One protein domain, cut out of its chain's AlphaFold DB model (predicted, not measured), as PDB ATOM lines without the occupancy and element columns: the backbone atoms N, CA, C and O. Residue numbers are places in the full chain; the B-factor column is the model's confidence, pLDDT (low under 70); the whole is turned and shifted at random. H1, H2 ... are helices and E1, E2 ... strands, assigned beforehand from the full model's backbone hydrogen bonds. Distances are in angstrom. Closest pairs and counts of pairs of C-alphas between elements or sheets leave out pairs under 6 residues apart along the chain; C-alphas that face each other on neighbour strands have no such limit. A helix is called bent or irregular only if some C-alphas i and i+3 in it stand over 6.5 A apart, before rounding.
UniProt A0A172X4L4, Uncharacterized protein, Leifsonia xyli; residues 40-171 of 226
ATOM      1  N   ALA A  40     226.334 220.043 154.416       96.12
ATOM      2  CA  ALA A  40     225.451 219.803 155.557       96.12
ATOM      3  C   ALA A  40     226.225 219.891 156.884       96.12
ATOM      4  O   ALA A  40     225.740 220.499 157.836       96.12
ATOM      5  N   GLU A  41     227.466 219.400 156.920       96.00
ATOM      6  CA  GLU A  41     228.345 219.541 158.087       96.00
ATOM      7  C   GLU A  41     228.676 221.018 158.358       96.00
ATOM      8  O   GLU A  41     228.638 221.477 159.494       96.00
ATOM      9  N   LYS A  42     228.905 221.841 157.328       95.88
ATOM     10  CA  LYS A  42     229.080 223.292 157.540       95.88
ATOM     11  C   LYS A  42     227.833 223.940 158.147       95.88
ATOM     12  O   LYS A  42     227.945 224.835 158.983       95.88
ATOM     13  N   LYS A  43     226.647 223.498 157.724       96.69
ATOM     14  CA  LYS A  43     225.353 224.013 158.190       96.69
ATOM     15  C   LYS A  43     224.979 223.540 159.594       96.69
ATOM     16  O   LYS A  43     224.216 224.242 160.254       96.69
ATOM     17  N   ILE A  44     225.521 222.413 160.063       97.19
ATOM     18  CA  ILE A  44     225.286 221.919 161.425       97.19
ATOM     19  C   ILE A  44     226.158 222.629 162.473       97.19
ATOM     20  O   ILE A  44     225.729 222.792 163.613       97.19
ATOM     21  N   LYS A  45     227.339 223.144 162.088       97.56
ATOM     22  CA  LYS A  45     228.305 223.781 163.010       97.56
ATOM     23  C   LYS A  45     227.726 224.860 163.938       97.56
ATOM     24  O   LYS A  45     228.087 224.849 165.113       97.56
ATOM     25  N   PRO A  46     226.840 225.778 163.502       98.31
ATOM     26  CA  PRO A  46     226.244 226.756 164.415       98.31
ATOM     27  C   PRO A  46     225.461 226.114 165.569       98.31
ATOM     28  O   PRO A  46     225.448 226.656 166.673       98.31
ATOM     29  N   PHE A  47     224.833 224.959 165.332       98.25
ATOM     30  CA  PHE A  47     224.111 224.210 166.359       98.25
ATOM     31  C   PHE A  47     225.066 223.479 167.295       98.25
ATOM     32  O   PHE A  47     224.870 223.542 168.503       98.25
ATOM     33  N   GLU A  48     226.124 222.863 166.767       98.12
ATOM     34  CA  GLU A  48     227.182 222.252 167.583       98.12
ATOM     35  C   GLU A  48     227.796 223.271 168.553       98.12
ATOM     36  O   GLU A  48     227.842 223.033 169.755       98.12
ATOM     37  N   VAL A  49     228.155 224.460 168.057       98.38
ATOM     38  CA  VAL A  49     228.691 225.553 168.886       98.38
ATOM     39  C   VAL A  49     227.680 226.010 169.943       98.38
ATOM     40  O   VAL A  49     228.062 226.319 171.072       98.38
ATOM     41  N   ALA A  50     226.390 226.064 169.599       98.12
ATOM     42  CA  ALA A  50     225.343 226.415 170.553       98.12
ATOM     43  C   ALA A  50     225.193 225.351 171.655       98.12
ATOM     44  O   ALA A  50     225.099 225.709 172.824       98.12
ATOM     45  N   LEU A  51     225.236 224.063 171.300       98.25
ATOM     46  CA  LEU A  51     225.186 222.944 172.246       98.25
ATOM     47  C   LEU A  51     226.408 222.941 173.170       98.25
ATOM     48  O   LEU A  51     226.259 222.836 174.385       98.25
ATOM     49  N   GLU A  52     227.610 223.125 172.622       97.94
ATOM     50  CA  GLU A  52     228.864 223.187 173.387       97.94
ATOM     51  C   GLU A  52     228.882 224.367 174.367       97.94
ATOM     52  O   GLU A  52     229.348 224.236 175.501       97.94
ATOM     53  N   LYS A  53     228.311 225.515 173.979       97.62
ATOM     54  CA  LYS A  53     228.172 226.684 174.860       97.62
ATOM     55  C   LYS A  53     227.255 226.422 176.061       97.62
ATOM     56  O   LYS A  53     227.476 227.005 177.121       97.62
ATOM     57  N   GLU A  54     226.271 225.542 175.910       97.69
ATOM     58  CA  GLU A  54     225.398 225.075 176.997       97.69
ATOM     59  C   GLU A  54     226.044 223.935 177.817       97.69
ATOM     60  O   GLU A  54     225.388 223.296 178.632       97.69
ATOM     61  N   GLY A  55     227.342 223.665 177.620       97.94
ATOM     62  CA  GLY A  55     228.072 222.590 178.299       97.94
ATOM     63  C   GLY A  55     227.896 221.218 177.648       97.94
ATOM     64  O   GLY A  55     228.269 220.204 178.240       97.94
ATOM     65  N   GLY A  56     227.324 221.170 176.443       97.94
ATOM     66  CA  GLY A  56     227.107 219.944 175.696       97.94
ATOM     67  C   GLY A  56     228.410 219.230 175.342       97.94
ATOM     68  O   GLY A  56     229.346 219.837 174.827       97.94
ATOM     69  N   THR A  57     228.456 217.920 175.569       97.75
ATOM     70  CA  THR A  57     229.551 217.045 175.132       97.75
ATOM     71  C   THR A  57     229.087 216.199 173.956       97.75
ATOM     72  O   THR A  57     228.081 215.493 174.053       97.75
ATOM     73  N   ARG A  58     229.825 216.246 172.842       97.12
ATOM     74  CA  ARG A  58     229.523 215.431 171.662       97.12
ATOM     75  C   ARG A  58     229.700 213.947 171.989       97.12
ATOM     76  O   ARG A  58     230.777 213.528 172.406       97.12
ATOM     77  N   LEU A  59     228.655 213.158 171.761       94.94
ATOM     78  CA  LEU A  59     228.689 211.699 171.864       94.94
ATOM     79  C   LEU A  59     229.284 211.081 170.600       94.94
ATOM     80  O   LEU A  59     230.228 210.294 170.672       94.94
ATOM     81  N   CYS A  60     228.722 211.453 169.449       95.31
ATOM     82  CA  CYS A  60     229.198 211.072 168.126       95.31
ATOM     83  C   CYS A  60     228.537 211.930 167.038       95.31
ATOM     84  O   CYS A  60     227.750 212.837 167.316       95.31
ATOM     85  N   GLY A  61     228.865 211.652 165.782       95.00
ATOM     86  CA  GLY A  61     228.112 212.135 164.635       95.00
ATOM     87  C   GLY A  61     228.365 211.261 163.421       95.00
ATOM     88  O   GLY A  61     229.140 210.305 163.487       95.00
ATOM     89  N   ASN A  62     227.668 211.589 162.347       94.94
ATOM     90  CA  ASN A  62     227.788 210.927 161.061       94.94
ATOM     91  C   ASN A  62     227.403 211.923 159.959       94.94
ATOM     92  O   ASN A  62     226.767 212.949 160.227       94.94
ATOM     93  N   GLY A  63     227.782 211.648 158.723       94.56
ATOM     94  CA  GLY A  63     227.367 212.457 157.594       94.56
ATOM     95  C   GLY A  63     227.897 211.936 156.275       94.56
ATOM     96  O   GLY A  63     228.891 211.225 156.212       94.56
ATOM     97  N   ASP A  64     227.241 212.362 155.207       93.00
ATOM     98  CA  ASP A  64     227.629 212.065 153.839       93.00
ATOM     99  C   ASP A  64     227.526 213.351 153.019       93.00
ATOM    100  O   ASP A  64     226.563 214.112 153.129       93.00
ATOM    101  N   ALA A  65     228.531 213.611 152.191       92.06
ATOM    102  CA  ALA A  65     228.554 214.766 151.307       92.06
ATOM    103  C   ALA A  65     227.560 214.639 150.130       92.06
ATOM    104  O   ALA A  65     227.343 215.617 149.408       92.06
ATOM    105  N   GLY A  66     226.939 213.469 149.946       92.12
ATOM    106  CA  GLY A  66     225.841 213.250 149.009       92.12
ATOM    107  C   GLY A  66     226.291 213.231 147.557       92.12
ATOM    108  O   GLY A  66     225.624 213.797 146.701       92.12
ATOM    109  N   TYR A  67     227.450 212.650 147.272       85.25
ATOM    110  CA  TYR A  67     227.967 212.534 145.906       85.25
ATOM    111  C   TYR A  67     228.164 211.076 145.463       85.25
ATOM    112  O   TYR A  67     228.735 210.813 144.401       85.25
ATOM    113  N   GLY A  68     227.721 210.129 146.289       82.94
ATOM    114  CA  GLY A  68     227.734 208.715 145.956       82.94
ATOM    115  C   GLY A  68     226.697 208.392 144.874       82.94
ATOM    116  O   GLY A  68     225.706 209.108 144.722       82.94
ATOM    117  N   PRO A  69     226.887 207.304 144.111       80.06
ATOM    118  CA  PRO A  69     225.877 206.838 143.158       80.06
ATOM    119  C   PRO A  69     224.561 206.414 143.840       80.06
ATOM    120  O   PRO A  69     223.520 206.370 143.190       80.06
ATOM    121  N   ASP A  70     224.618 206.090 145.129       83.44
ATOM    122  CA  ASP A  70     223.533 205.644 146.001       83.44
ATOM    123  C   ASP A  70     222.975 206.756 146.904       83.44
ATOM    124  O   ASP A  70     221.818 206.680 147.316       83.44
ATOM    125  N   ASN A  71     223.749 207.814 147.156       84.88
ATOM    126  CA  ASN A  71     223.312 208.971 147.924       84.88
ATOM    127  C   ASN A  71     223.718 210.287 147.247       84.88
ATOM    128  O   ASN A  71     224.886 210.672 147.245       84.88
ATOM    129  N   LEU A  72     222.720 211.003 146.725       89.81
ATOM    130  CA  LEU A  72     222.878 212.309 146.071       89.81
ATOM    131  C   LEU A  72     222.553 213.498 146.986       89.81
ATOM    132  O   LEU A  72     222.563 214.651 146.541       89.81
ATOM    133  N   THR A  73     222.207 213.215 148.240       93.38
ATOM    134  CA  THR A  73     221.683 214.180 149.199       93.38
ATOM    135  C   THR A  73     222.708 214.378 150.312       93.38
ATOM    136  O   THR A  73     222.944 213.454 151.092       93.38
ATOM    137  N   PRO A  74     223.328 215.565 150.421       95.00
ATOM    138  CA  PRO A  74     224.235 215.845 151.523       95.00
ATOM    139  C   PRO A  74     223.471 215.846 152.845       95.00
ATOM    140  O   PRO A  74     222.454 216.532 152.968       95.00
ATOM    141  N   TRP A  75     223.977 215.143 153.848       96.44
ATOM    142  CA  TRP A  75     223.411 215.155 155.191       96.44
ATOM    143  C   TRP A  75     224.503 215.080 156.255       96.44
ATOM    144  O   TRP A  75     225.628 214.644 156.011       96.44
ATOM    145  N   SER A  76     224.187 215.560 157.448       96.88
ATOM    146  CA  SER A  76     225.054 215.486 158.617       96.88
ATOM    147  C   SER A  76     224.194 215.435 159.867       96.88
ATOM    148  O   SER A  76     223.171 216.113 159.942       96.88
ATOM    149  N   MET A  77     224.602 214.639 160.845       97.00
ATOM    150  CA  MET A  77     223.941 214.535 162.135       97.00
ATOM    151  C   MET A  77     224.958 214.457 163.268       97.00
ATOM    152  O   MET A  77     226.067 213.938 163.109       97.00
ATOM    153  N   ALA A  78     224.562 214.930 164.442       97.00
ATOM    154  CA  ALA A  78     225.367 214.835 165.644       97.00
ATOM    155  C   ALA A  78     224.497 214.604 166.880       97.00
ATOM    156  O   ALA A  78     223.396 215.141 166.999       97.00
ATOM    157  N   TYR A  79     225.046 213.823 167.809       97.25
ATOM    158  CA  TYR A  79     224.463 213.547 169.114       97.25
ATOM    159  C   TYR A  79     225.295 214.222 170.196       97.25
ATOM    160  O   TYR A  79     226.521 214.086 170.220       97.25
ATOM    161  N   TYR A  80     224.628 214.901 171.120       97.94
ATOM    162  CA  TYR A  80     225.237 215.574 172.261       97.94
ATOM    163  C   TYR A  80     224.532 215.173 173.553       97.94
ATOM    164  O   TYR A  80     223.315 215.032 173.563       97.94
ATOM    165  N   VAL A  81     225.277 215.048 174.650       97.75
ATOM    166  CA  VAL A  81     224.706 215.107 176.006       97.75
ATOM    167  C   VAL A  81     224.842 216.532 176.493       97.75
ATOM    168  O   VAL A  81     225.955 217.051 176.538       97.75
ATOM    169  N   VAL A  82     223.729 217.157 176.855       98.06
ATOM    170  CA  VAL A  82     223.678 218.526 177.363       98.06
ATOM    171  C   VAL A  82     223.240 218.495 178.826       98.06
ATOM    172  O   VAL A  82     222.121 218.049 179.101       98.06
ATOM    173  N   PRO A  83     224.081 218.959 179.766       97.44
ATOM    174  CA  PRO A  83     223.709 219.022 181.169       97.44
ATOM    175  C   PRO A  83     222.696 220.142 181.424       97.44
ATOM    176  O   PRO A  83     222.707 221.164 180.740       97.44
ATOM    177  N   HIS A  84     221.834 219.982 182.432       94.88
ATOM    178  CA  HIS A  84     220.867 221.021 182.844       94.88
ATOM    179  C   HIS A  84     220.042 221.598 181.676       94.88
ATOM    180  O   HIS A  84     219.835 222.812 181.556       94.88
ATOM    181  N   ALA A  85     219.542 220.724 180.807       94.56
ATOM    182  CA  ALA A  85     218.988 221.044 179.496       94.56
ATOM    183  C   ALA A  85     217.627 221.774 179.524       94.56
ATOM    184  O   ALA A  85     216.882 221.739 178.544       94.56
ATOM    185  N   GLY A  86     217.241 222.423 180.625       94.06
ATOM    186  CA  GLY A  86     215.952 223.112 180.765       94.06
ATOM    187  C   GLY A  86     215.744 224.254 179.760       94.06
ATOM    188  O   GLY A  86     214.609 224.543 179.396       94.06
ATOM    189  N   ARG A  87     216.830 224.866 179.264       95.06
ATOM    190  CA  ARG A  87     216.797 225.976 178.288       95.06
ATOM    191  C   ARG A  87     217.240 225.595 176.874       95.06
ATOM    192  O   ARG A  87     217.174 226.429 175.977       95.06
ATOM    193  N   ILE A  88     217.628 224.337 176.644       96.94
ATOM    194  CA  ILE A  88     218.264 223.940 175.379       96.94
ATOM    195  C   ILE A  88     217.361 224.150 174.156       96.94
ATOM    196  O   ILE A  88     217.830 224.552 173.096       96.94
ATOM    197  N   SER A  89     216.050 223.955 174.328       97.00
ATOM    198  CA  SER A  89     215.044 224.182 173.285       97.00
ATOM    199  C   SER A  89     215.019 225.636 172.812       97.00
ATOM    200  O   SER A  89     214.993 225.900 171.612       97.00
ATOM    201  N   GLU A  90     215.078 226.591 173.743       97.25
ATOM    202  CA  GLU A  90     215.080 228.021 173.425       97.25
ATOM    203  C   GLU A  90     216.367 228.417 172.692       97.25
ATOM    204  O   GLU A  90     216.296 229.052 171.638       97.25
ATOM    205  N   THR A  91     217.526 227.959 173.181       97.81
ATOM    206  CA  THR A  91     218.827 228.185 172.534       97.81
ATOM    207  C   THR A  91     218.834 227.648 171.100       97.81
ATOM    208  O   THR A  91     219.224 228.355 170.172       97.81
ATOM    209  N   LEU A  92     218.353 226.421 170.882       97.81
ATOM    210  CA  LEU A  92     218.321 225.808 169.552       97.81
ATOM    211  C   LEU A  92     217.327 226.492 168.607       97.81
ATOM    212  O   LEU A  92     217.649 226.682 167.434       97.81
ATOM    213  N   LYS A  93     216.163 226.925 169.104       97.75
ATOM    214  CA  LYS A  93     215.203 227.727 168.326       97.75
ATOM    215  C   LYS A  93     215.793 229.068 167.907       97.75
ATOM    216  O   LYS A  93     215.650 229.463 166.751       97.75
ATOM    217  N   GLN A  94     216.493 229.745 168.816       98.00
ATOM    218  CA  GLN A  94     217.170 231.002 168.514       98.00
ATOM    219  C   GLN A  94     218.276 230.805 167.470       98.00
ATOM    220  O   GLN A  94     218.344 231.568 166.506       98.00
ATOM    221  N   THR A  95     219.101 229.764 167.617       98.06
ATOM    222  CA  THR A  95     220.137 229.422 166.633       98.06
ATOM    223  C   THR A  95     219.524 229.096 165.273       98.06
ATOM    224  O   THR A  95     219.989 229.621 164.264       98.06
ATOM    225  N   ALA A  96     218.454 228.298 165.227       97.50
ATOM    226  CA  ALA A  96     217.764 227.962 163.984       97.50
ATOM    227  C   ALA A  96     217.224 229.209 163.271       97.50
ATOM    228  O   ALA A  96     217.519 229.418 162.093       97.50
ATOM    229  N   SER A  97     216.523 230.078 164.004       97.44
ATOM    230  CA  SER A  97     215.998 231.340 163.477       97.44
ATOM    231  C   SER A  97     217.115 232.247 162.948       97.44
ATOM    232  O   SER A  97     217.007 232.784 161.846       97.44
ATOM    233  N   ALA A  98     218.241 232.348 163.667       97.81
ATOM    234  CA  ALA A  98     219.410 233.114 163.230       97.81
ATOM    235  C   ALA A  98     220.062 232.560 161.947       97.81
ATOM    236  O   ALA A  98     220.720 233.305 161.224       97.81
ATOM    237  N   GLN A  99     219.878 231.268 161.655       97.19
ATOM    238  CA  GLN A  99     220.322 230.624 160.414       97.19
ATOM    239  C   GLN A  99     219.251 230.629 159.304       97.19
ATOM    240  O   GLN A  99     219.495 230.096 158.222       97.19
ATOM    241  N   GLY A 100     218.089 231.248 159.545       97.00
ATOM    242  CA  GLY A 100     216.993 231.348 158.581       97.00
ATOM    243  C   GLY A 100     216.100 230.108 158.495       97.00
ATOM    244  O   GLY A 100     215.345 229.983 157.535       97.00
ATOM    245  N   TYR A 101     216.174 229.197 159.469       96.69
ATOM    246  CA  TYR A 101     215.257 228.065 159.560       96.69
ATOM    247  C   TYR A 101     213.988 228.467 160.310       96.69
ATOM    248  O   TYR A 101     214.052 228.957 161.441       96.69
ATOM    249  N   ASP A 102     212.837 228.212 159.694       96.25
ATOM    250  CA  ASP A 102     211.533 228.322 160.344       96.25
ATOM    251  C   ASP A 102     211.177 226.966 160.965       96.25
ATOM    252  O   ASP A 102     210.967 225.983 160.244       96.25
ATOM    253  N   LEU A 103     211.228 226.881 162.295       96.00
ATOM    254  CA  LEU A 103     211.008 225.632 163.021       96.00
ATOM    255  C   LEU A 103     209.528 225.432 163.332       96.00
ATOM    256  O   LEU A 103     208.865 226.289 163.912       96.00
ATOM    257  N   SER A 104     209.051 224.226 163.057       95.75
ATOM    258  CA  SER A 104     207.725 223.741 163.427       95.75
ATOM    259  C   SER A 104     207.846 222.476 164.282       95.75
ATOM    260  O   SER A 104     208.830 221.743 164.138       95.75
ATOM    261  N   PRO A 105     206.873 222.188 165.168       95.62
ATOM    262  CA  PRO A 105     206.805 220.894 165.833       95.62
ATOM    263  C   PRO A 105     206.783 219.764 164.800       95.62
ATOM    264  O   PRO A 105     206.000 219.797 163.845       95.62
ATOM    265  N   ALA A 106     207.644 218.769 164.980       90.81
ATOM    266  CA  ALA A 106     207.611 217.562 164.174       90.81
ATOM    267  C   ALA A 106     206.631 216.561 164.799       90.81
ATOM    268  O   ALA A 106     206.601 216.382 166.017       90.81
ATOM    269  N   GLY A 107     205.819 215.917 163.960       86.75
ATOM    270  CA  GLY A 107     205.090 214.727 164.386       86.75
ATOM    271  C   GLY A 107     206.073 213.599 164.690       86.75
ATOM    272  O   GLY A 107     207.154 213.548 164.104       86.75
ATOM    273  N   HIS A 108     205.702 212.709 165.604       82.12
ATOM    274  CA  HIS A 108     206.430 211.464 165.801       82.12
ATOM    275  C   HIS A 108     205.931 210.434 164.782       82.12
ATOM    276  O   HIS A 108     204.722 210.216 164.668       82.12
ATOM    277  N   GLU A 109     206.852 209.843 164.029       82.19
ATOM    278  CA  GLU A 109     206.565 208.713 163.151       82.19
ATOM    279  C   GLU A 109     206.691 207.428 163.976       82.19
ATOM    280  O   GLU A 109     207.687 207.239 164.666       82.19
ATOM    281  N   ASP A 110     205.667 206.574 163.949       83.44
ATOM    282  CA  ASP A 110     205.666 205.290 164.664       83.44
ATOM    283  C   ASP A 110     206.491 204.257 163.879       83.44
ATOM    284  O   ASP A 110     205.961 203.403 163.168       83.44
ATOM    285  N   ASP A 111     207.812 204.404 163.943       85.00
ATOM    286  CA  ASP A 111     208.802 203.520 163.317       85.00
ATOM    287  C   ASP A 111     209.541 202.642 164.348       85.00
ATOM    288  O   ASP A 111     210.488 201.927 164.015       85.00
ATOM    289  N   GLY A 112     209.093 202.676 165.609       86.00
ATOM    290  CA  GLY A 112     209.746 202.020 166.740       86.00
ATOM    291  C   GLY A 112     210.921 202.804 167.338       86.00
ATOM    292  O   GLY A 112     211.538 202.316 168.287       86.00
ATOM    293  N   SER A 113     211.228 204.003 166.832       86.38
ATOM    294  CA  SER A 113     212.225 204.892 167.427       86.38
ATOM    295  C   SER A 113     211.736 205.464 168.760       86.38
ATOM    296  O   SER A 113     210.535 205.657 168.966       86.38
ATOM    297  N   PRO A 114     212.653 205.804 169.683       88.44
ATOM    298  CA  PRO A 114     212.284 206.513 170.898       88.44
ATOM    299  C   PRO A 114     211.559 207.823 170.587       88.44
ATOM    300  O   PRO A 114     211.977 208.592 169.722       88.44
ATOM    301  N   VAL A 115     210.483 208.094 171.326       92.44
ATOM    302  CA  VAL A 115     209.745 209.354 171.216       92.44
ATOM    303  C   VAL A 115     210.568 210.452 171.900       92.44
ATOM    304  O   VAL A 115     210.796 210.354 173.110       92.44
ATOM    305  N   PRO A 116     211.021 211.492 171.184       93.19
ATOM    306  CA  PRO A 116     211.656 212.636 171.824       93.19
ATOM    307  C   PRO A 116     210.638 213.421 172.658       93.19
ATOM    308  O   PRO A 116     209.480 213.570 172.267       93.19
ATOM    309  N   ASP A 117     211.085 213.985 173.779       94.31
ATOM    310  CA  ASP A 117     210.282 214.910 174.587       94.31
ATOM    311  C   ASP A 117     209.922 216.170 173.787       94.31
ATOM    312  O   ASP A 117     208.859 216.763 173.977       94.31
ATOM    313  N   GLU A 118     210.804 216.574 172.870       94.50
ATOM    314  CA  GLU A 118     210.544 217.638 171.910       94.50
ATOM    315  C   GLU A 118     211.219 217.341 170.568       94.50
ATOM    316  O   GLU A 118     212.419 217.068 170.511       94.50
ATOM    317  N   ALA A 119     210.451 217.443 169.481       95.31
ATOM    318  CA  ALA A 119     210.952 217.340 168.116       95.31
ATOM    319  C   ALA A 119     210.589 218.588 167.312       95.31
ATOM    320  O   ALA A 119     209.432 219.017 167.280       95.31
ATOM    321  N   LEU A 120     211.582 219.161 166.638       94.81
ATOM    322  CA  LEU A 120     211.453 220.362 165.821       94.81
ATOM    323  C   LEU A 120     212.022 220.090 164.431       94.81
ATOM    324  O   LEU A 120     213.046 219.420 164.289       94.81
ATOM    325  N   ARG A 121     211.379 220.644 163.402       95.81
ATOM    326  CA  ARG A 121     211.844 220.535 162.016       95.81
ATOM    327  C   ARG A 121     211.646 221.815 161.215       95.81
ATOM    328  O   ARG A 121     210.706 222.565 161.477       95.81
ATOM    329  N   SER A 122     212.482 222.020 160.199       94.50
ATOM    330  CA  SER A 122     212.292 223.042 159.162       94.50
ATOM    331  C   SER A 122     212.264 222.380 157.786       94.50
ATOM    332  O   SER A 122     213.315 222.058 157.227       94.50
ATOM    333  N   GLY A 123     211.055 222.118 157.275       92.44
ATOM    334  CA  GLY A 123     210.860 221.282 156.085       92.44
ATOM    335  C   GLY A 123     211.592 219.943 156.216       92.44
ATOM    336  O   GLY A 123     211.559 219.329 157.282       92.44
ATOM    337  N   ASP A 124     212.307 219.566 155.156       88.69
ATOM    338  CA  ASP A 124     213.177 218.383 155.117       88.69
ATOM    339  C   ASP A 124     214.648 218.724 155.417       88.69
ATOM    340  O   ASP A 124     215.525 217.882 155.264       88.69
ATOM    341  N   SER A 125     214.955 219.975 155.789       93.06
ATOM    342  CA  SER A 125     216.341 220.459 155.827       93.06
ATOM    343  C   SER A 125     217.006 220.434 157.197       93.06
ATOM    344  O   SER A 125     218.228 220.321 157.284       93.06
ATOM    345  N   LEU A 126     216.230 220.573 158.268       96.81
ATOM    346  CA  LEU A 126     216.732 220.595 159.640       96.81
ATOM    347  C   LEU A 126     215.804 219.775 160.526       96.81
ATOM    348  O   LEU A 126     214.595 220.001 160.516       96.81
ATOM    349  N   ARG A 127     216.390 218.893 161.333       97.06
ATOM    350  CA  ARG A 127     215.734 218.124 162.389       97.06
ATOM    351  C   ARG A 127     216.474 218.346 163.703       97.06
ATOM    352  O   ARG A 127     217.702 218.331 163.746       97.06
ATOM    353  N   ILE A 128     215.718 218.545 164.773       97.31
ATOM    354  CA  ILE A 128     216.223 218.639 166.141       97.31
ATOM    355  C   ILE A 128     215.335 217.753 167.012       97.31
ATOM    356  O   ILE A 128     214.127 217.977 167.070       97.31
ATOM    357  N   SER A 129     215.928 216.781 167.696       97.06
ATOM    358  CA  SER A 129     215.236 215.897 168.636       97.06
ATOM    359  C   SER A 129     215.882 216.032 170.018       97.06
ATOM    360  O   SER A 129     217.105 215.959 170.145       97.06
ATOM    361  N   ILE A 130     215.079 216.237 171.062       97.31
ATOM    362  CA  ILE A 130     215.537 216.368 172.452       97.31
ATOM    363  C   ILE A 130     214.949 215.214 173.265       97.31
ATOM    364  O   ILE A 130     213.731 215.100 173.383       97.31
ATOM    365  N   TYR A 131     215.817 214.396 173.858       96.31
ATOM    366  CA  TYR A 131     215.465 213.230 174.666       96.31
ATOM    367  C   TYR A 131     215.972 213.417 176.103       96.31
ATOM    368  O   TYR A 131     217.169 213.561 176.333       96.31
ATOM    369  N   ARG A 132     215.076 213.407 177.084       95.56
ATOM    370  CA  ARG A 132     215.363 213.594 178.519       95.56
ATOM    371  C   ARG A 132     215.186 212.316 179.325       95.56
ATOM    372  O   ARG A 132     215.750 212.185 180.401       95.56
ATOM    373  N   SER A 133     214.359 211.391 178.838       89.81
ATOM    374  CA  SER A 133     213.948 210.213 179.616       89.81
ATOM    375  C   SER A 133     214.008 208.882 178.862       89.81
ATOM    376  O   SER A 133     213.752 207.831 179.464       89.81
ATOM    377  N   ALA A 134     214.366 208.913 177.578       86.62
ATOM    378  CA  ALA A 134     214.368 207.756 176.694       86.62
ATOM    379  C   ALA A 134     215.767 207.148 176.507       86.62
ATOM    380  O   ALA A 134     216.780 207.841 176.596       86.62
ATOM    381  N   ASP A 135     215.798 205.849 176.215       92.81
ATOM    382  CA  ASP A 135     216.989 205.143 175.749       92.81
ATOM    383  C   ASP A 135     217.164 205.420 174.248       92.81
ATOM    384  O   ASP A 135     216.370 204.957 173.432       92.81
ATOM    385  N   VAL A 136     218.172 206.213 173.883       93.56
ATOM    386  CA  VAL A 136     218.394 206.702 172.514       93.56
ATOM    387  C   VAL A 136     219.445 205.841 171.812       93.56
ATOM    388  O   VAL A 136     220.600 205.856 172.246       93.56
ATOM    389  N   PRO A 137     219.105 205.104 170.739       92.69
ATOM    390  CA  PRO A 137     220.101 204.412 169.933       92.69
ATOM    391  C   PRO A 137     220.949 205.440 169.180       92.69
ATOM    392  O   PRO A 137     220.423 206.315 168.494       92.69
ATOM    393  N   LEU A 138     222.271 205.345 169.305       91.56
ATOM    394  CA  LEU A 138     223.179 206.241 168.597       91.56
ATOM    395  C   LEU A 138     223.528 205.695 167.207       91.56
ATOM    396  O   LEU A 138     224.087 204.607 167.072       91.56
ATOM    397  N   TYR A 139     223.267 206.480 166.164       89.31
ATOM    398  CA  TYR A 139     223.648 206.153 164.784       89.31
ATOM    399  C   TYR A 139     224.959 206.852 164.414       89.31
ATOM    400  O   TYR A 139     224.984 207.856 163.701       89.31
ATOM    401  N   CYS A 140     226.059 206.348 164.967       87.00
ATOM    402  CA  CYS A 140     227.399 206.891 164.760       87.00
ATOM    403  C   CYS A 140     228.065 206.303 163.504       87.00
ATOM    404  O   CYS A 140     227.745 205.189 163.096       87.00
ATOM    405  N   GLU A 141     229.026 207.028 162.920       83.31
ATOM    406  CA  GLU A 141     229.900 206.487 161.862       83.31
ATOM    407  C   GLU A 141     230.829 205.378 162.393       83.31
ATOM    408  O   GLU A 141     231.175 204.436 161.684       83.31
ATOM    409  N   ASP A 142     231.192 205.465 163.676       81.12
ATOM    410  CA  ASP A 142     231.969 204.441 164.368       81.12
ATOM    411  C   ASP A 142     231.115 203.188 164.612       81.12
ATOM    412  O   ASP A 142     230.189 203.186 165.433       81.12
ATOM    413  N   VAL A 143     231.454 202.120 163.886       71.44
ATOM    414  CA  VAL A 143     230.759 200.825 163.906       71.44
ATOM    415  C   VAL A 143     230.681 200.249 165.321       71.44
ATOM    416  O   VAL A 143     229.713 199.564 165.640       71.44
ATOM    417  N   GLU A 144     231.648 200.550 166.194       80.12
ATOM    418  CA  GLU A 144     231.663 200.033 167.567       80.12
ATOM    419  C   GLU A 144     230.526 200.588 168.436       80.12
ATOM    420  O   GLU A 144     230.114 199.940 169.398       80.12
ATOM    421  N   ARG A 145     230.002 201.774 168.101       75.31
ATOM    422  CA  ARG A 145     228.937 202.454 168.861       75.31
ATOM    423  C   ARG A 145     227.592 202.469 168.149       75.31
ATOM    424  O   ARG A 145     226.623 203.002 168.688       75.31
ATOM    425  N   TYR A 146     227.522 201.909 166.946       83.81
ATOM    426  CA  TYR A 146     226.295 201.885 166.169       83.81
ATOM    427  C   TYR A 146     225.201 201.096 166.902       83.81
ATOM    428  O   TYR A 146     225.355 199.912 167.198       83.81
ATOM    429  N   GLY A 147     224.084 201.762 167.196       85.62
ATOM    430  CA  GLY A 147     222.954 201.181 167.918       85.62
ATOM    431  C   GLY A 147     223.160 201.055 169.431       85.62
ATOM    432  O   GLY A 147     222.281 200.514 170.104       85.62
ATOM    433  N   GLU A 148     224.271 201.555 169.993       89.06
ATOM    434  CA  GLU A 148     224.435 201.637 171.446       89.06
ATOM    435  C   GLU A 148     223.342 202.559 172.007       89.06
ATOM    436  O   GLU A 148     223.274 203.742 171.667       89.06
ATOM    437  N   ALA A 149     222.473 202.014 172.859       91.25
ATOM    438  CA  ALA A 149     221.457 202.802 173.537       91.25
ATOM    439  C   ALA A 149     222.103 203.641 174.644       91.25
ATOM    440  O   ALA A 149     222.784 203.118 175.529       91.25
ATOM    441  N   ARG A 150     221.864 204.952 174.613       93.62
ATOM    442  CA  ARG A 150     222.278 205.881 175.661       93.62
ATOM    443  C   ARG A 150     221.081 206.449 176.387       93.62
ATOM    444  O   ARG A 150     220.114 206.889 175.777       93.62
ATOM    445  N   ARG A 151     221.211 206.502 177.705       94.62
ATOM    446  CA  ARG A 151     220.272 207.151 178.607       94.62
ATOM    447  C   ARG A 151     221.002 208.231 179.383       94.62
ATOM    448  O   ARG A 151     222.185 208.080 179.694       94.62
ATOM    449  N   VAL A 152     220.285 209.295 179.696       93.44
ATOM    450  CA  VAL A 152     220.720 210.344 180.618       93.44
ATOM    451  C   VAL A 152     219.771 210.383 181.810       93.44
ATOM    452  O   VAL A 152     218.605 210.003 181.691       93.44
ATOM    453  N   ASP A 153     220.287 210.802 182.963       90.06
ATOM    454  CA  ASP A 153     219.537 210.894 184.214       90.06
ATOM    455  C   ASP A 153     219.405 212.357 184.660       90.06
ATOM    456  O   ASP A 153     220.219 213.214 184.319       90.06
ATOM    457  N   GLY A 154     218.394 212.640 185.485       92.56
ATOM    458  CA  GLY A 154     218.207 213.962 186.084       92.56
ATOM    459  C   GLY A 154     217.708 215.013 185.091       92.56
ATOM    460  O   GLY A 154     216.711 214.793 184.408       92.56
ATOM    461  N   ASP A 155     218.378 216.168 185.064       95.06
ATOM    462  CA  ASP A 155     217.999 217.333 184.245       95.06
ATOM    463  C   ASP A 155     218.746 217.392 182.897       95.06
ATOM    464  O   ASP A 155     218.670 218.394 182.177       95.06
ATOM    465  N   ASP A 156     219.486 216.340 182.558       97.19
ATOM    466  CA  ASP A 156     220.282 216.253 181.338       97.19
ATOM    467  C   ASP A 156     219.406 215.871 180.133       97.19
ATOM    468  O   ASP A 156     218.281 215.382 180.268       97.19
ATOM    469  N   ALA A 157     219.906 216.114 178.922       97.81
ATOM    470  CA  ALA A 157     219.254 215.668 177.695       97.81
ATOM    471  C   ALA A 157     220.265 215.134 176.683       97.81
ATOM    472  O   ALA A 157     221.354 215.687 176.528       97.81
ATOM    473  N   ILE A 158     219.868 214.105 175.940       97.56
ATOM    474  CA  ILE A 158     220.486 213.766 174.664       97.56
ATOM    475  C   ILE A 158     219.824 214.637 173.603       97.56
ATOM    476  O   ILE A 158     218.601 214.648 173.469       97.56
ATOM    477  N   VAL A 159     220.627 215.376 172.850       97.75
ATOM    478  CA  VAL A 159     220.166 216.184 171.726       97.75
ATOM    479  C   VAL A 159     220.726 215.602 170.442       97.75
ATOM    480  O   VAL A 159     221.940 215.487 170.277       97.75
ATOM    481  N   GLU A 160     219.825 215.260 169.533       97.44
ATOM    482  CA  GLU A 160     220.120 214.937 168.146       97.44
ATOM    483  C   GLU A 160     219.859 216.191 167.310       97.44
ATOM    484  O   GLU A 160     218.763 216.753 167.333       97.44
ATOM    485  N   VAL A 161     220.860 216.630 166.558       97.75
ATOM    486  CA  VAL A 161     220.692 217.645 165.518       97.75
ATOM    487  C   VAL A 161     221.085 217.031 164.185       97.75
ATOM    488  O   VAL A 161     222.100 216.344 164.098       97.75
ATOM    489  N   GLY A 162     220.272 217.253 163.157       97.44
ATOM    490  CA  GLY A 162     220.488 216.736 161.812       97.44
ATOM    491  C   GLY A 162     220.174 217.790 160.760       97.44
ATOM    492  O   GLY A 162     219.153 218.469 160.839       97.44
ATOM    493  N   VAL A 163     221.049 217.928 159.771       97.44
ATOM    494  CA  VAL A 163     220.850 218.771 158.593       97.44
ATOM    495  C   VAL A 163     220.887 217.892 157.355       97.44
ATOM    496  O   VAL A 163     221.811 217.102 157.182       97.44
ATOM    497  N   GLN A 164     219.921 218.083 156.468       96.69
ATOM    498  CA  GLN A 164     219.857 217.445 155.161       96.69
ATOM    499  C   GLN A 164     219.671 218.537 154.105       96.69
ATOM    500  O   GLN A 164     218.912 219.483 154.286       96.69
ATOM    501  N   LEU A 165     220.419 218.478 153.011       93.50
ATOM    502  CA  LEU A 165     220.332 219.464 151.938       93.50
ATOM    503  C   LEU A 165     219.663 218.839 150.712       93.50
ATOM    504  O   LEU A 165     219.824 217.643 150.492       93.50
ATOM    505  N   PRO A 166     218.968 219.628 149.875       91.12
ATOM    506  CA  PRO A 166     218.437 219.124 148.612       91.12
ATOM    507  C   PRO A 166     219.530 218.463 147.774       91.12
ATOM    508  O   PRO A 166     220.683 218.923 147.784       91.12
ATOM    509  N   ALA A 167     219.151 217.424 147.027       88.25
ATOM    510  CA  ALA A 167     220.071 216.700 146.165       88.25
ATOM    511  C   ALA A 167     220.762 217.650 145.174       88.25
ATOM    512  O   ALA A 167     220.162 218.611 144.678       88.25
ATOM    513  N   HIS A 168     222.029 217.383 144.840       79.69
ATOM    514  CA  HIS A 168     222.792 218.268 143.940       79.69
ATOM    515  C   HIS A 168     222.135 218.436 142.564       79.69
ATOM    516  O   HIS A 168     222.269 219.486 141.936       79.69
ATOM    517  N   THR A 169     221.389 217.428 142.110       72.75
ATOM    518  CA  THR A 169     220.661 217.431 140.836       72.75
ATOM    519  C   THR A 169     219.498 218.423 140.812       72.75
ATOM    520  O   THR A 169     219.220 219.000 139.764       72.75
ATOM    521  N   GLU A 170     218.864 218.704 141.952       67.81
ATOM    522  CA  GLU A 170     217.753 219.661 142.042       67.81
ATOM    523  C   GLU A 170     218.223 221.121 142.013       67.81
ATOM    524  O   GLU A 170     217.470 222.014 141.622       67.81
ATOM    525  N   ARG A 171     219.496 221.386 142.346       58.84
ATOM    526  CA  ARG A 171     220.078 222.738 142.233       58.84
ATOM    527  C   ARG A 171     220.227 223.197 140.785       58.84
ATOM    528  O   ARG A 171     220.317 224.396 140.534       58.84
TER     529      ARG A 171
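AT A GLANCE: This is residues 40 to 171 of the 226 residues of an uncharacterized protein of Leifsonia xyli (UniProt A0A172X4L4). A twisted sheet of five antiparallel strands has two helices, H1 and H2, packed on one face, while the long loop of residues 132 to 156 arches out on the side away from the helices. H1 runs along E2 and E5, and H2 along E5 and E4. The printed part has 132 residues with two named helices and five named strands, in the order H1 E1 E2 H2 E3 E4 E5; the sheet's order is E1 E2 E5 E4 E3. The class is mixed, helices and strands, with under half of the residues in named elements. The whole is compact, with a radius of gyration of the C-alphas of 14.4 A and spans of 45 by 35 by 29 A.

HOW THE PARTS SIT: The sheet runs E1, residues 57 to 64, E2, 75 to 82, E5, 157 to 164, E4, 126 to 131, and E3, 118 to 122, and it is twisted, its C-alphas lying up to 4.5 A off the best plane. E1 and E3 are its edge strands. E1 and E2 form a hairpin, with N 59 and O 79 at 2.8 A. Between E2 and E5, N 78 and O 161 are 2.9 A apart; between E5 and E4, N 160 and O 129 are 2.9 A apart; between E4 and E3, N 120 and O 128 are 2.8 A apart, each within hydrogen-bond range. E3, E4 and E5 form a meander, each strand the antiparallel neighbour of the one before. H1, residues 40 to 53, and H2, residues 85 to 98, are on the same face of the sheet, which gives two layers, helices over a sheet. H1 is over E2 and E5 at a height over the sheet of 8.3 A; its closest C-alphas to E2 are those of Ala 40 and Trp 75, 5.1 A. H2 is over E5 and E4 at 9.6 A; its closest C-alphas to E5 are those of Ala 85 and Ala 157, 5.7 A. H1 touches H2 with residues 46 to 51 alone, opposite ways at a steep tilt of 41 degrees; the closest C-alphas are those of Phe 47 and Thr 95, 6.6 A. In H1 and in H2, 8 of 10 O i to N i+4 pairs are within hydrogen-bond range.

IN THESE COORDINATES: H1 begins at C-alpha 40 (225.451, 219.803, 155.557) and is 20.7 A long; H2 is 20.3 A. H1 is irregular, but only just, with C-alphas 43 and 46 at 6.9 A; H2 is irregular, with C-alphas 86 and 89 at 7.6 A. E1 measures 22.0 A, E2 22.4 A, E3 14.0 A and E4 16.8 A. E5, 22.6 A, ends at C-alpha 164 (219.857, 217.445, 155.161).

THE WHOLE: The C-alphas farthest apart, of Gly 154 and Thr 169, are 45.4 A apart. The printed part has no cut. The links H2 to E3 and E4 to E5 are long. Residues 170 to 171 are under pLDDT 70.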